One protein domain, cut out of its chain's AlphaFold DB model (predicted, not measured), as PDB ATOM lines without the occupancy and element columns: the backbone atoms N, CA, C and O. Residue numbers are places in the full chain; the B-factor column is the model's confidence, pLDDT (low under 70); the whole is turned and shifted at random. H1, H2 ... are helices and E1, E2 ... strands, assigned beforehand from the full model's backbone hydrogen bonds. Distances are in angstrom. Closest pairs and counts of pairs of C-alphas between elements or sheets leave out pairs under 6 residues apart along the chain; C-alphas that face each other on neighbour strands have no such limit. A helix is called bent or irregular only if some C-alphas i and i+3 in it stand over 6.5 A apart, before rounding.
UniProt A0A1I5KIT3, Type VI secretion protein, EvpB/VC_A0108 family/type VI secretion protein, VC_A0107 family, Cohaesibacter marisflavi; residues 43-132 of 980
ATOM      1  N   ASP A  43     -36.279  20.674  28.679       75.12
ATOM      2  CA  ASP A  43     -35.589  19.654  29.478       75.12
ATOM      3  C   ASP A  43     -34.460  19.077  28.616       75.12
ATOM      4  O   ASP A  43     -34.676  18.734  27.452       75.12
ATOM      5  N   LEU A  44     -33.255  19.040  29.176       73.38
ATOM      6  CA  LEU A  44     -32.037  18.516  28.556       73.38
ATOM      7  C   LEU A  44     -31.346  17.477  29.465       73.38
ATOM      8  O   LEU A  44     -30.218  17.080  29.203       73.38
ATOM      9  N   SER A  45     -32.020  17.043  30.535       69.94
ATOM     10  CA  SER A  45     -31.503  16.139  31.573       69.94
ATOM     11  C   SER A  45     -32.236  14.788  31.610       69.94
ATOM     12  O   SER A  45     -31.636  13.752  31.913       69.94
ATOM     13  N   GLY A  46     -33.520  14.757  31.232       72.50
ATOM     14  CA  GLY A  46     -34.301  13.524  31.128       72.50
ATOM     15  C   GLY A  46     -34.495  12.837  32.483       72.50
ATOM     16  O   GLY A  46     -34.924  13.460  33.449       72.50
ATOM     17  N   LYS A  47     -34.182  11.536  32.579       69.62
ATOM     18  CA  LYS A  47     -34.242  10.790  33.852       69.62
ATOM     19  C   LYS A  47     -32.937  10.900  34.648       69.62
ATOM     20  O   LYS A  47     -32.406   9.886  35.113       69.62
ATOM     21  N   SER A  48     -32.398  12.107  34.785       66.38
ATOM     22  CA  SER A  48     -31.322  12.348  35.748       66.38
ATOM     23  C   SER A  48     -31.834  12.033  37.158       66.38
ATOM     24  O   SER A  48     -32.949  12.423  37.503       66.38
ATOM     25  N   ASP A  49     -31.052  11.311  37.969       58.19
ATOM     26  CA  ASP A  49     -31.393  11.101  39.391       58.19
ATOM     27  C   ASP A  49     -31.222  12.394  40.210       58.19
ATOM     28  O   ASP A  49     -31.725  12.497  41.328       58.19
ATOM     29  N   ALA A  50     -30.557  13.412  39.649       59.78
ATOM     30  CA  ALA A  50     -30.561  14.754  40.205       59.78
ATOM     31  C   ALA A  50     -31.950  15.385  40.015       59.78
ATOM     32  O   ALA A  50     -32.358  15.705  38.896       59.78
ATOM     33  N   SER A  51     -32.674  15.606  41.114       59.75
ATOM     34  CA  SER A  51     -33.941  16.339  41.089       59.75
ATOM     35  C   SER A  51     -33.709  17.767  40.591       59.75
ATOM     36  O   SER A  51     -33.075  18.570  41.279       59.75
ATOM     37  N   LEU A  52     -34.222  18.083  39.399       63.41
ATOM     38  CA  LEU A  52     -34.110  19.417  38.807       63.41
ATOM     39  C   LEU A  52     -34.628  20.511  39.766       63.41
ATOM     40  O   LEU A  52     -35.722  20.344  40.315       63.41
ATOM     41  N   PRO A  53     -33.931  21.662  39.884       70.00
ATOM     42  CA  PRO A  53     -34.398  22.810  40.663       70.00
ATOM     43  C   PRO A  53     -35.799  23.292  40.257       70.00
ATOM     44  O   PRO A  53     -36.270  23.008  39.144       70.00
ATOM     45  N   SER A  54     -36.472  24.055  41.125       73.81
ATOM     46  CA  SER A  54     -37.787  24.614  40.795       73.81
ATOM     47  C   SER A  54     -37.678  25.574  39.604       73.81
ATOM     48  O   SER A  54     -36.592  26.009  39.225       73.81
ATOM     49  N   VAL A  55     -38.799  25.912  38.964       65.75
ATOM     50  CA  VAL A  55     -38.770  26.768  37.762       65.75
ATOM     51  C   VAL A  55     -38.244  28.183  38.067       65.75
ATOM     52  O   VAL A  55     -37.710  28.820  37.166       65.75
ATOM     53  N   ALA A  56     -38.320  28.644  39.322       65.06
ATOM     54  CA  ALA A  56     -37.753  29.925  39.752       65.06
ATOM     55  C   ALA A  56     -36.214  29.906  39.862       65.06
ATOM     56  O   ALA A  56     -35.574  30.938  39.678       65.06
ATOM     57  N   ASP A  57     -35.616  28.736  40.103       58.78
ATOM     58  CA  ASP A  57     -34.173  28.575  40.348       58.78
ATOM     59  C   ASP A  57     -33.367  28.378  39.046       58.78
ATOM     60  O   ASP A  57     -32.137  28.272  39.054       58.78
ATOM     61  N   ARG A  58     -34.056  28.288  37.901       76.75
ATOM     62  CA  ARG A  58     -33.468  27.977  36.592       76.75
ATOM     63  C   ARG A  58     -33.001  29.249  35.890       76.75
ATOM     64  O   ARG A  58     -33.757  29.886  35.159       76.75
ATOM     65  N   LYS A  59     -31.727  29.591  36.090       68.88
ATOM     66  CA  LYS A  59     -31.033  30.630  35.312       68.88
ATOM     67  C   LYS A  59     -30.989  30.253  33.825       68.88
ATOM     68  O   LYS A  59     -30.924  29.070  33.485       68.88
ATOM     69  N   PHE A  60     -30.987  31.252  32.941       69.44
ATOM     70  CA  PHE A  60     -30.653  31.027  31.534       69.44
ATOM     71  C   PHE A  60     -29.210  30.520  31.432       69.44
ATOM     72  O   PHE A  60     -28.311  31.093  32.045       69.44
ATOM     73  N   LEU A  61     -29.008  29.444  30.671       73.19
ATOM     74  CA  LEU A  61     -27.686  28.924  30.335       73.19
ATOM     75  C   LEU A  61     -27.299  29.453  28.956       73.19
ATOM     76  O   LEU A  61     -28.051  29.277  27.997       73.19
ATOM     77  N   GLU A  62     -26.129  30.074  28.866       70.19
ATOM     78  CA  GLU A  62     -25.522  30.439  27.590       70.19
ATOM     79  C   GLU A  62     -24.841  29.211  26.974       70.19
ATOM     80  O   GLU A  62     -24.154  28.450  27.670       70.19
ATOM     81  N   ILE A  63     -25.099  28.990  25.685       75.75
ATOM     82  CA  ILE A  63     -24.646  27.834  24.907       75.75
ATOM     83  C   ILE A  63     -24.086  28.365  23.591       75.75
ATOM     84  O   ILE A  63     -24.792  29.060  22.856       75.75
ATOM     85  N   ASP A  64     -22.844  28.009  23.301       67.06
ATOM     86  CA  ASP A  64     -22.125  28.347  22.073       67.06
ATOM     87  C   ASP A  64     -21.631  27.052  21.392       67.06
ATOM     88  O   ASP A  64     -22.177  25.970  21.634       67.06
ATOM     89  N   ILE A  65     -20.680  27.161  20.463       71.38
ATOM     90  CA  ILE A  65     -20.152  26.014  19.708       71.38
ATOM     91  C   ILE A  65     -19.100  25.250  20.523       71.38
ATOM     92  O   ILE A  65     -18.970  24.037  20.357       71.38
ATOM     93  N   ASP A  66     -18.404  25.934  21.427       72.50
ATOM     94  CA  ASP A  66     -17.201  25.442  22.095       72.50
ATOM     95  C   ASP A  66     -17.527  24.839  23.477       72.50
ATOM     96  O   ASP A  66     -16.891  23.881  23.907       72.50
ATOM     97  N   ASN A  67     -18.595  25.311  24.135       76.50
ATOM     98  CA  ASN A  67     -19.066  24.811  25.432       76.50
ATOM     99  C   ASN A  67     -20.107  23.669  25.350       76.50
ATOM    100  O   ASN A  67     -20.549  23.159  26.383       76.50
ATOM    101  N   PHE A  68     -20.525  23.248  24.148       77.19
ATOM    102  CA  PHE A  68     -21.701  22.381  23.961       77.19
ATOM    103  C   PHE A  68     -21.613  21.023  24.682       77.19
ATOM    104  O   PHE A  68     -22.548  20.643  25.396       77.19
ATOM    105  N   ASP A  69     -20.499  20.298  24.537       79.38
ATOM    106  CA  ASP A  69     -20.314  19.004  25.208       79.38
ATOM    107  C   ASP A  69     -20.111  19.167  26.726       79.38
ATOM    108  O   ASP A  69     -20.603  18.343  27.496       79.38
ATOM    109  N   GLU A  70     -19.513  20.268  27.199       74.88
ATOM    110  CA  GLU A  70     -19.451  20.568  28.639       74.88
ATOM    111  C   GLU A  70     -20.839  20.833  29.232       74.88
ATOM    112  O   GLU A  70     -21.170  20.325  30.307       74.88
ATOM    113  N   ARG A  71     -21.690  21.588  28.525       80.19
ATOM    114  CA  ARG A  71     -23.091  21.799  28.919       80.19
ATOM    115  C   ARG A  71     -23.847  20.472  28.945       80.19
ATOM    116  O   ARG A  71     -24.585  20.228  29.901       80.19
ATOM    117  N   MET A  72     -23.635  19.593  27.963       79.69
ATOM    118  CA  MET A  72     -24.220  18.248  27.962       79.69
ATOM    119  C   MET A  72     -23.738  17.425  29.168       79.69
ATOM    120  O   MET A  72     -24.562  16.881  29.903       79.69
ATOM    121  N   LYS A  73     -22.430  17.406  29.441       76.62
ATOM    122  CA  LYS A  73     -21.831  16.719  30.593       76.62
ATOM    123  C   LYS A  73     -22.352  17.247  31.932       76.62
ATOM    124  O   LYS A  73     -22.636  16.450  32.824       76.62
ATOM    125  N   ALA A  74     -22.547  18.559  32.064       76.56
ATOM    126  CA  ALA A  74     -23.110  19.196  33.256       76.56
ATOM    127  C   ALA A  74     -24.598  18.862  33.474       76.56
ATOM    128  O   ALA A  74     -25.037  18.700  34.613       76.56
ATOM    129  N   LEU A  75     -25.375  18.712  32.397       70.69
ATOM    130  CA  LEU A  75     -26.790  18.320  32.451       70.69
ATOM    131  C   LEU A  75     -27.000  16.825  32.761       70.69
ATOM    132  O   LEU A  75     -28.109  16.437  33.137       70.69
ATOM    133  N   ARG A  76     -25.950  16.000  32.607       72.94
ATOM    134  CA  ARG A  76     -25.940  14.532  32.771       72.94
ATOM    135  C   ARG A  76     -27.205  13.847  32.211       72.94
ATOM    136  O   ARG A  76     -27.918  13.198  32.984       72.94
ATOM    137  N   PRO A  77     -27.506  13.963  30.896       81.00
ATOM    138  CA  PRO A  77     -28.624  13.260  30.281       81.00
ATOM    139  C   PRO A  77     -28.600  11.776  30.647       81.00
ATOM    140  O   PRO A  77     -27.592  11.096  30.433       81.00
ATOM    141  N   ARG A  78     -29.706  11.271  31.200       83.19
ATOM    142  CA  ARG A  78     -29.801   9.875  31.645       83.19
ATOM    143  C   ARG A  78     -31.058   9.169  31.152       83.19
ATOM    144  O   ARG A  78     -32.164   9.715  31.176       83.19
ATOM    145  N   ALA A  79     -30.876   7.913  30.748       78.81
ATOM    146  CA  ALA A  79     -31.912   7.041  30.207       78.81
ATOM    147  C   ALA A  79     -31.979   5.693  30.952       78.81
ATOM    148  O   ALA A  79     -31.469   4.683  30.475       78.81
ATOM    149  N   ALA A  80     -32.675   5.666  32.095       80.31
ATOM    150  CA  ALA A  80     -32.944   4.440  32.855       80.31
ATOM    151  C   ALA A  80     -34.271   3.760  32.442       80.31
ATOM    152  O   ALA A  80     -35.348   4.376  32.504       80.31
ATOM    153  N   PHE A  81     -34.225   2.489  32.022       81.62
ATOM    154  CA  PHE A  81     -35.396   1.686  31.622       81.62
ATOM    155  C   PHE A  81     -35.138   0.166  31.693       81.62
ATOM    156  O   PHE A  81     -34.004  -0.284  31.793       81.62
ATOM    157  N   SER A  82     -36.202  -0.646  31.657       80.94
ATOM    158  CA  SER A  82     -36.125  -2.116  31.745       80.94
ATOM    159  C   SER A  82     -36.466  -2.771  30.402       80.94
ATOM    160  O   SER A  82     -37.384  -2.319  29.713       80.94
ATOM    161  N   VAL A  83     -35.738  -3.825  30.024       81.94
ATOM    162  CA  VAL A  83     -35.841  -4.529  28.731       81.94
ATOM    163  C   VAL A  83     -35.820  -6.049  28.961       81.94
ATOM    164  O   VAL A  83     -35.017  -6.511  29.765       81.94
ATOM    165  N   PRO A  84     -36.640  -6.873  28.279       82.50
ATOM    166  CA  PRO A  84     -36.580  -8.335  28.413       82.50
ATOM    167  C   PRO A  84     -35.187  -8.915  28.115       82.50
ATOM    168  O   PRO A  84     -34.553  -8.544  27.125       82.50
ATOM    169  N   ASN A  85     -34.707  -9.835  28.956       79.62
ATOM    170  CA  ASN A  85     -33.343 -10.358  28.873       79.62
ATOM    171  C   ASN A  85     -33.210 -11.478  27.824       79.62
ATOM    172  O   ASN A  85     -33.444 -12.657  28.088       79.62
ATOM    173  N   THR A  86     -32.765 -11.110  26.623       76.19
ATOM    174  CA  THR A  86     -32.541 -12.043  25.507       76.19
ATOM    175  C   THR A  86     -31.204 -12.795  25.558       76.19
ATOM    176  O   THR A  86     -30.967 -13.636  24.693       76.19
ATOM    177  N   LEU A  87     -30.337 -12.528  26.547       68.38
ATOM    178  CA  LEU A  87     -29.028 -13.183  26.690       68.38
ATOM    179  C   LEU A  87     -29.111 -14.488  27.494       68.38
ATOM    180  O   LEU A  87     -28.420 -15.447  27.161       68.38
ATOM    181  N   THR A  88     -29.961 -14.539  28.527       69.12
ATOM    182  CA  THR A  88     -30.165 -15.742  29.364       69.12
ATOM    183  C   THR A  88     -31.585 -16.309  29.308       69.12
ATOM    184  O   THR A  88     -31.816 -17.390  29.834       69.12
ATOM    185  N   GLY A  89     -32.537 -15.623  28.665       61.81
ATOM    186  CA  GLY A  89     -33.902 -16.111  28.423       61.81
ATOM    187  C   GLY A  89     -34.894 -15.880  29.568       61.81
ATOM    188  O   GLY A  89     -36.072 -15.659  29.294       61.81
ATOM    189  N   ASP A  90     -34.423 -15.860  30.817       62.28
ATOM    190  CA  ASP A  90     -35.231 -15.547  31.999       62.28
ATOM    191  C   ASP A  90     -35.034 -14.097  32.488       62.28
ATOM    192  O   ASP A  90     -33.912 -13.595  32.605       62.28
ATOM    193  N   GLY A  91     -36.153 -13.446  32.831       80.56
ATOM    194  CA  GLY A  91     -36.205 -12.127  33.474       80.56
ATOM    195  C   GLY A  91     -36.092 -10.907  32.545       80.56
ATOM    196  O   GLY A  91     -36.029 -11.009  31.319       80.56
ATOM    197  N   ASN A  92     -36.058  -9.722  33.161       77.25
ATOM    198  CA  ASN A  92     -35.755  -8.451  32.498       77.25
ATOM    199  C   ASN A  92     -34.366  -7.956  32.923       77.25
ATOM    200  O   ASN A  92     -33.984  -8.071  34.086       77.25
ATOM    201  N   LEU A  93     -33.646  -7.355  31.982       78.88
ATOM    202  CA  LEU A  93     -32.416  -6.611  32.192       78.88
ATOM    203  C   LEU A  93     -32.755  -5.125  32.376       78.88
ATOM    204  O   LEU A  93     -33.377  -4.509  31.509       78.88
ATOM    205  N   ASN A  94     -32.330  -4.536  33.490       79.62
ATOM    206  CA  ASN A  94     -32.392  -3.088  33.668       79.62
ATOM    207  C   ASN A  94     -31.185  -2.445  32.978       79.62
ATOM    208  O   ASN A  94     -30.059  -2.920  33.117       79.62
ATOM    209  N   ILE A  95     -31.439  -1.382  32.221       80.56
ATOM    210  CA  ILE A  95     -30.445  -0.600  31.495       80.56
ATOM    211  C   ILE A  95     -30.447   0.807  32.084       80.56
ATOM    212  O   ILE A  95     -31.496   1.448  32.177       80.56
ATOM    213  N   ASP A  96     -29.263   1.267  32.461       82.31
ATOM    214  CA  ASP A  96     -28.986   2.641  32.849       82.31
ATOM    215  C   ASP A  96     -27.843   3.163  31.970       82.31
ATOM    216  O   ASP A  96     -26.896   2.429  31.677       82.31
ATOM    217  N   LEU A  97     -27.978   4.393  31.482       83.31
ATOM    218  CA  LEU A  97     -27.069   5.029  30.532       83.31
ATOM    219  C   LEU A  97     -27.008   6.528  30.824       83.31
ATOM    220  O   LEU A  97     -28.024   7.219  30.706       83.31
ATOM    221  N   SER A  98     -25.813   7.017  31.145       83.25
ATOM    222  CA  SER A  98     -25.457   8.436  31.167       83.25
ATOM    223  C   SER A  98     -24.661   8.812  29.914       83.25
ATOM    224  O   SER A  98     -23.832   8.031  29.431       83.25
ATOM    225  N   PHE A  99     -24.897  10.021  29.410       85.12
ATOM    226  CA  PHE A  99     -24.197  10.603  28.263       85.12
ATOM    227  C   PHE A  99     -23.381  11.815  28.729       85.12
ATOM    228  O   PHE A  99     -23.895  12.637  29.488       85.12
ATOM    229  N   GLU A 100     -22.122  11.908  28.303       81.94
ATOM    230  CA  GLU A 100     -21.206  13.003  28.662       81.94
ATOM    231  C   GLU A 100     -20.682  13.788  27.452       81.94
ATOM    232  O   GLU A 100     -20.145  14.873  27.636       81.94
ATOM    233  N   SER A 101     -20.854  13.278  26.230       85.88
ATOM    234  CA  SER A 101     -20.592  14.006  24.983       85.88
ATOM    235  C   SER A 101     -21.477  13.498  23.843       85.88
ATOM    236  O   SER A 101     -22.116  12.444  23.944       85.88
ATOM    237  N   MET A 102     -21.480  14.204  22.716       81.69
ATOM    238  CA  MET A 102     -22.216  13.814  21.513       81.69
ATOM    239  C   MET A 102     -21.770  12.450  20.930       81.69
ATOM    240  O   MET A 102     -22.555  11.780  20.253       81.69
ATOM    241  N   GLU A 103     -20.550  11.980  21.224       78.06
ATOM    242  CA  GLU A 103     -20.039  10.674  20.768       78.06
ATOM    243  C   GLU A 103     -20.607   9.470  21.546       78.06
ATOM    244  O   GLU A 103     -20.660   8.348  21.022       78.06
ATOM    245  N   ASP A 104     -21.086   9.683  22.777       82.94
ATOM    246  CA  ASP A 104     -21.626   8.620  23.640       82.94
ATOM    247  C   ASP A 104     -22.900   7.966  23.081       82.94
ATOM    248  O   ASP A 104     -23.250   6.844  23.452       82.94
ATOM    249  N   PHE A 105     -23.585   8.636  22.154       81.25
ATOM    250  CA  PHE A 105     -24.745   8.097  21.442       81.25
ATOM    251  C   PHE A 105     -24.367   7.047  20.377       81.25
ATOM    252  O   PHE A 105     -25.245   6.465  19.732       81.25
ATOM    253  N   SER A 106     -23.073   6.770  20.181       83.62
ATOM    254  CA  SER A 106     -22.596   5.751  19.246       83.62
ATOM    255  C   SER A 106     -22.875   4.313  19.738       83.62
ATOM    256  O   SER A 106     -22.708   4.002  20.922       83.62
ATOM    257  N   PRO A 107     -23.227   3.360  18.845       82.62
ATOM    258  CA  PRO A 107     -23.515   1.976  19.247       82.62
ATOM    259  C   PRO A 107     -22.357   1.258  19.955       82.62
ATOM    260  O   PRO A 107     -22.593   0.323  20.718       82.62
ATOM    261  N   ALA A 108     -21.110   1.677  19.709       78.56
ATOM    262  CA  ALA A 108     -19.925   1.110  20.347       78.56
ATOM    263  C   ALA A 108     -19.733   1.615  21.789       78.56
ATOM    264  O   ALA A 108     -19.406   0.810  22.659       78.56
ATOM    265  N   ALA A 109     -19.978   2.904  22.061       83.44
ATOM    266  CA  ALA A 109     -19.953   3.450  23.420       83.44
ATOM    267  C   ALA A 109     -21.069   2.833  24.281       83.44
ATOM    268  O   ALA A 109     -20.808   2.322  25.371       83.44
ATOM    269  N   ILE A 110     -22.290   2.754  23.742       84.06
ATOM    270  CA  ILE A 110     -23.440   2.133  24.421       84.06
ATOM    271  C   ILE A 110     -23.172   0.647  24.728       84.06
ATOM    272  O   ILE A 110     -23.439   0.186  25.838       84.06
ATOM    273  N   ALA A 111     -22.591  -0.111  23.788       82.44
ATOM    274  CA  ALA A 111     -22.254  -1.520  24.013       82.44
ATOM    275  C   ALA A 111     -21.156  -1.735  25.076       82.44
ATOM    276  O   ALA A 111     -21.179  -2.763  25.750       82.44
ATOM    277  N   LYS A 112     -20.234  -0.775  25.254       81.88
ATOM    278  CA  LYS A 112     -19.253  -0.774  26.357       81.88
ATOM    279  C   LYS A 112     -19.897  -0.438  27.707       81.88
ATOM    280  O   LYS A 112     -19.577  -1.071  28.707       81.88
ATOM    281  N   LYS A 113     -20.829   0.522  27.742       80.75
ATOM    282  CA  LYS A 113     -21.533   0.938  28.973       80.75
ATOM    283  C   LYS A 113     -22.486  -0.140  29.520       80.75
ATOM    284  O   LYS A 113     -22.689  -0.224  30.727       80.75
ATOM    285  N   VAL A 114     -23.021  -1.027  28.673       85.75
ATOM    286  CA  VAL A 114     -23.867  -2.159  29.107       85.75
ATOM    287  C   VAL A 114     -23.015  -3.396  29.433       85.75
ATOM    288  O   VAL A 114     -22.675  -4.185  28.553       85.75
ATOM    289  N   SER A 115     -22.709  -3.604  30.719       76.19
ATOM    290  CA  SER A 115     -21.776  -4.636  31.228       76.19
ATOM    291  C   SER A 115     -21.904  -6.055  30.611       76.19
ATOM    292  O   SER A 115     -20.880  -6.595  30.176       76.19
ATOM    293  N   PRO A 116     -23.103  -6.671  30.465       79.88
ATOM    294  CA  PRO A 116     -23.235  -7.978  29.801       79.88
ATOM    295  C   PRO A 116     -22.837  -7.982  28.316       79.88
ATOM    296  O   PRO A 116     -22.337  -8.989  27.817       79.88
ATOM    297  N   LEU A 117     -23.044  -6.868  27.606       78.69
ATOM    298  CA  LEU A 117     -22.658  -6.716  26.201       78.69
ATOM    299  C   LEU A 117     -21.169  -6.397  26.064       78.69
ATOM    300  O   LEU A 117     -20.531  -6.941  25.162       78.69
ATOM    301  N   ASN A 118     -20.592  -5.609  26.977       80.62
ATOM    302  CA  ASN A 118     -19.164  -5.295  26.952       80.62
ATOM    303  C   ASN A 118     -18.300  -6.561  27.037       80.62
ATOM    304  O   ASN A 118     -17.395  -6.741  26.229       80.62
ATOM    305  N   LYS A 119     -18.636  -7.505  27.928       81.19
ATOM    306  CA  LYS A 119     -17.898  -8.779  28.056       81.19
ATOM    307  C   LYS A 119     -17.924  -9.615  26.766       81.19
ATOM    308  O   LYS A 119     -16.926 -10.246  26.420       81.19
ATOM    309  N   LEU A 120     -19.032  -9.588  26.019       79.50
ATOM    310  CA  LEU A 120     -19.145 -10.247  24.711       79.50
ATOM    311  C   LEU A 120     -18.407  -9.481  23.601       79.50
ATOM    312  O   LEU A 120     -17.845 -10.102  22.696       79.50
ATOM    313  N   LEU A 121     -18.379  -8.148  23.673       79.44
ATOM    314  CA  LEU A 121     -17.625  -7.286  22.764       79.44
ATOM    315  C   LEU A 121     -16.116  -7.489  22.954       79.44
ATOM    316  O   LEU A 121     -15.415  -7.729  21.977       79.44
ATOM    317  N   GLU A 122     -15.627  -7.505  24.193       79.62
ATOM    318  CA  GLU A 122     -14.242  -7.845  24.522       79.62
ATOM    319  C   GLU A 122     -13.870  -9.259  24.078       79.62
ATOM    320  O   GLU A 122     -12.842  -9.429  23.427       79.62
ATOM    321  N   ALA A 123     -14.697 -10.271  24.365       79.81
ATOM    322  CA  ALA A 123     -14.443 -11.639  23.912       79.81
ATOM    323  C   ALA A 123     -14.334 -11.716  22.378       79.81
ATOM    324  O   ALA A 123     -13.422 -12.353  21.853       79.81
ATOM    325  N   ARG A 124     -15.209 -11.007  21.650       80.00
ATOM    326  CA  ARG A 124     -15.150 -10.887  20.186       80.00
ATOM    327  C   ARG A 124     -13.879 -10.175  19.711       80.00
ATOM    328  O   ARG A 124     -13.279 -10.630  18.742       80.00
ATOM    329  N   THR A 125     -13.457  -9.097  20.369       77.94
ATOM    330  CA  THR A 125     -12.227  -8.362  20.028       77.94
ATOM    331  C   THR A 125     -10.985  -9.217  20.283       77.94
ATOM    332  O   THR A 125     -10.159  -9.360  19.385       77.94
ATOM    333  N   ARG A 126     -10.894  -9.880  21.444       76.44
ATOM    334  CA  ARG A 126      -9.804 -10.811  21.790       76.44
ATOM    335  C   ARG A 126      -9.733 -11.983  20.796       76.44
ATOM    336  O   ARG A 126      -8.649 -12.293  20.311       76.44
ATOM    337  N   LEU A 127     -10.873 -12.572  20.412       76.00
ATOM    338  CA  LEU A 127     -10.943 -13.601  19.361       76.00
ATOM    339  C   LEU A 127     -10.541 -13.072  17.977       76.00
ATOM    340  O   LEU A 127      -9.863 -13.777  17.236       76.00
ATOM    341  N   SER A 128     -10.920 -11.841  17.624       74.12
ATOM    342  CA  SER A 128     -10.517 -11.223  16.356       74.12
ATOM    343  C   SER A 128      -9.014 -10.952  16.312       74.12
ATOM    344  O   SER A 128      -8.387 -11.210  15.291       74.12
ATOM    345  N   HIS A 129      -8.426 -10.472  17.411       74.88
ATOM    346  CA  HIS A 129      -6.983 -10.252  17.517       74.88
ATOM    347  C   HIS A 129      -6.222 -11.584  17.456       74.88
ATOM    348  O   HIS A 129      -5.233 -11.679  16.738       74.88
ATOM    349  N   LEU A 130      -6.716 -12.628  18.134       72.19
ATOM    350  CA  LEU A 130      -6.144 -13.976  18.073       72.19
ATOM    351  C   LEU A 130      -6.199 -14.564  16.653       72.19
ATOM    352  O   LEU A 130      -5.206 -15.123  16.197       72.19
ATOM    353  N   ALA A 131      -7.311 -14.387  15.930       70.38
ATOM    354  CA  ALA A 131      -7.432 -14.820  14.539       70.38
ATOM    355  C   ALA A 131      -6.413 -14.112  13.625       70.38
ATOM    356  O   ALA A 131      -5.710 -14.779  12.870       70.38
ATOM    357  N   THR A 132      -6.255 -12.789  13.753       72.69
ATOM    358  CA  THR A 132      -5.212 -12.033  13.033       72.69
ATOM    359  C   THR A 132      -3.796 -12.466  13.438       72.69
ATOM    360  O   THR A 132      -2.895 -12.471  12.608       72.69
TER     361      THR A 132
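Overview. This is residues 43 to 132 of the 980 residues of the protein "Type VI secretion protein, EvpB/VC_A0108 family/type VI secretion protein, VC_A0107 family" of Cohaesibacter marisflavi (UniProt A0A1I5KIT3). The model is a loose, flat, drawn-out chain path without a single packed core: a two-stranded hairpin, E1 and E2, lies along one edge, and short helices H1, H2 and H3 lie away from it. At one end of the length the unnamed residues 43 to 67 make a wide loop, of which residues 53 to 60 stick out; at the other end H4 makes a corner with H3, and its residues 123 to 132 stick out as an arm. The printed part has 90 residues with four named helices and two named strands, in the order H1, E1, E2, H2, H3, H4; the sheet has the order E1 - E2, antiparallel, and the class is mostly helix. The whole is loose, with a radius of gyration of the C-alphas of 17.6 A, and spans 56 by 35 by 13 A.

Arrangement. E1, residues 81 to 84, and E2, residues 92 to 95, are a hairpin of antiparallel neighbours, with 146 degrees between their directions. N 81 and O 95 are 2.9 A apart and N 93 and O 83 are 2.7 A apart, both within hydrogen-bond range. H3, residues 107 to 113, is apart from both strands, and so is H4, residues 115 to 132. H3 and H4 touch only at the corner by their link, H4 with residues 117 to 121 alone; they run opposite ways at a steep tilt of 64 degrees, and their closest C-alphas, those of Lys 112 and Asn 118, are 4.6 A apart. H2, residues 102 to 105, is close to H3 but not clearly touching, the closest C-alphas, of Asp 104 and Ile 110, being 6.8 A apart. H1, residues 68 to 75, is close to H2 but not clearly touching, with the C-alphas of Asp 69 and Met 102 closest at 6.6 A. In H1 and H3 every O i to N i+4 pair is within hydrogen-bond range, in H4 13 of 14 are; H2 is too short for such a pair, and its one O i to N i+3 pair is not within range.

Along the chain. E1 measures 10.6 A from first to last C-alpha, and E2 9.5 A. H1 begins at C-alpha 68, (-21.701, 22.381, 23.961), and is 10.7 A long. H2 is neither bent nor irregular, but only just: C-alphas 102 and 105 are 6.3 A apart. H3 is 10.0 A long. H4, 25.7 A long, ends at C-alpha 132, (-5.212, -12.033, 13.033).

Size, cuts and confidence. The two C-alphas farthest apart, those of Ala 56 and Ala 131, are 59.6 A apart. The printed part has no cut and no long link between named elements. The mean pLDDT of the printed part is 75.9; 17 residues are under 70, among them residues 47 to 52 and 87 to 90.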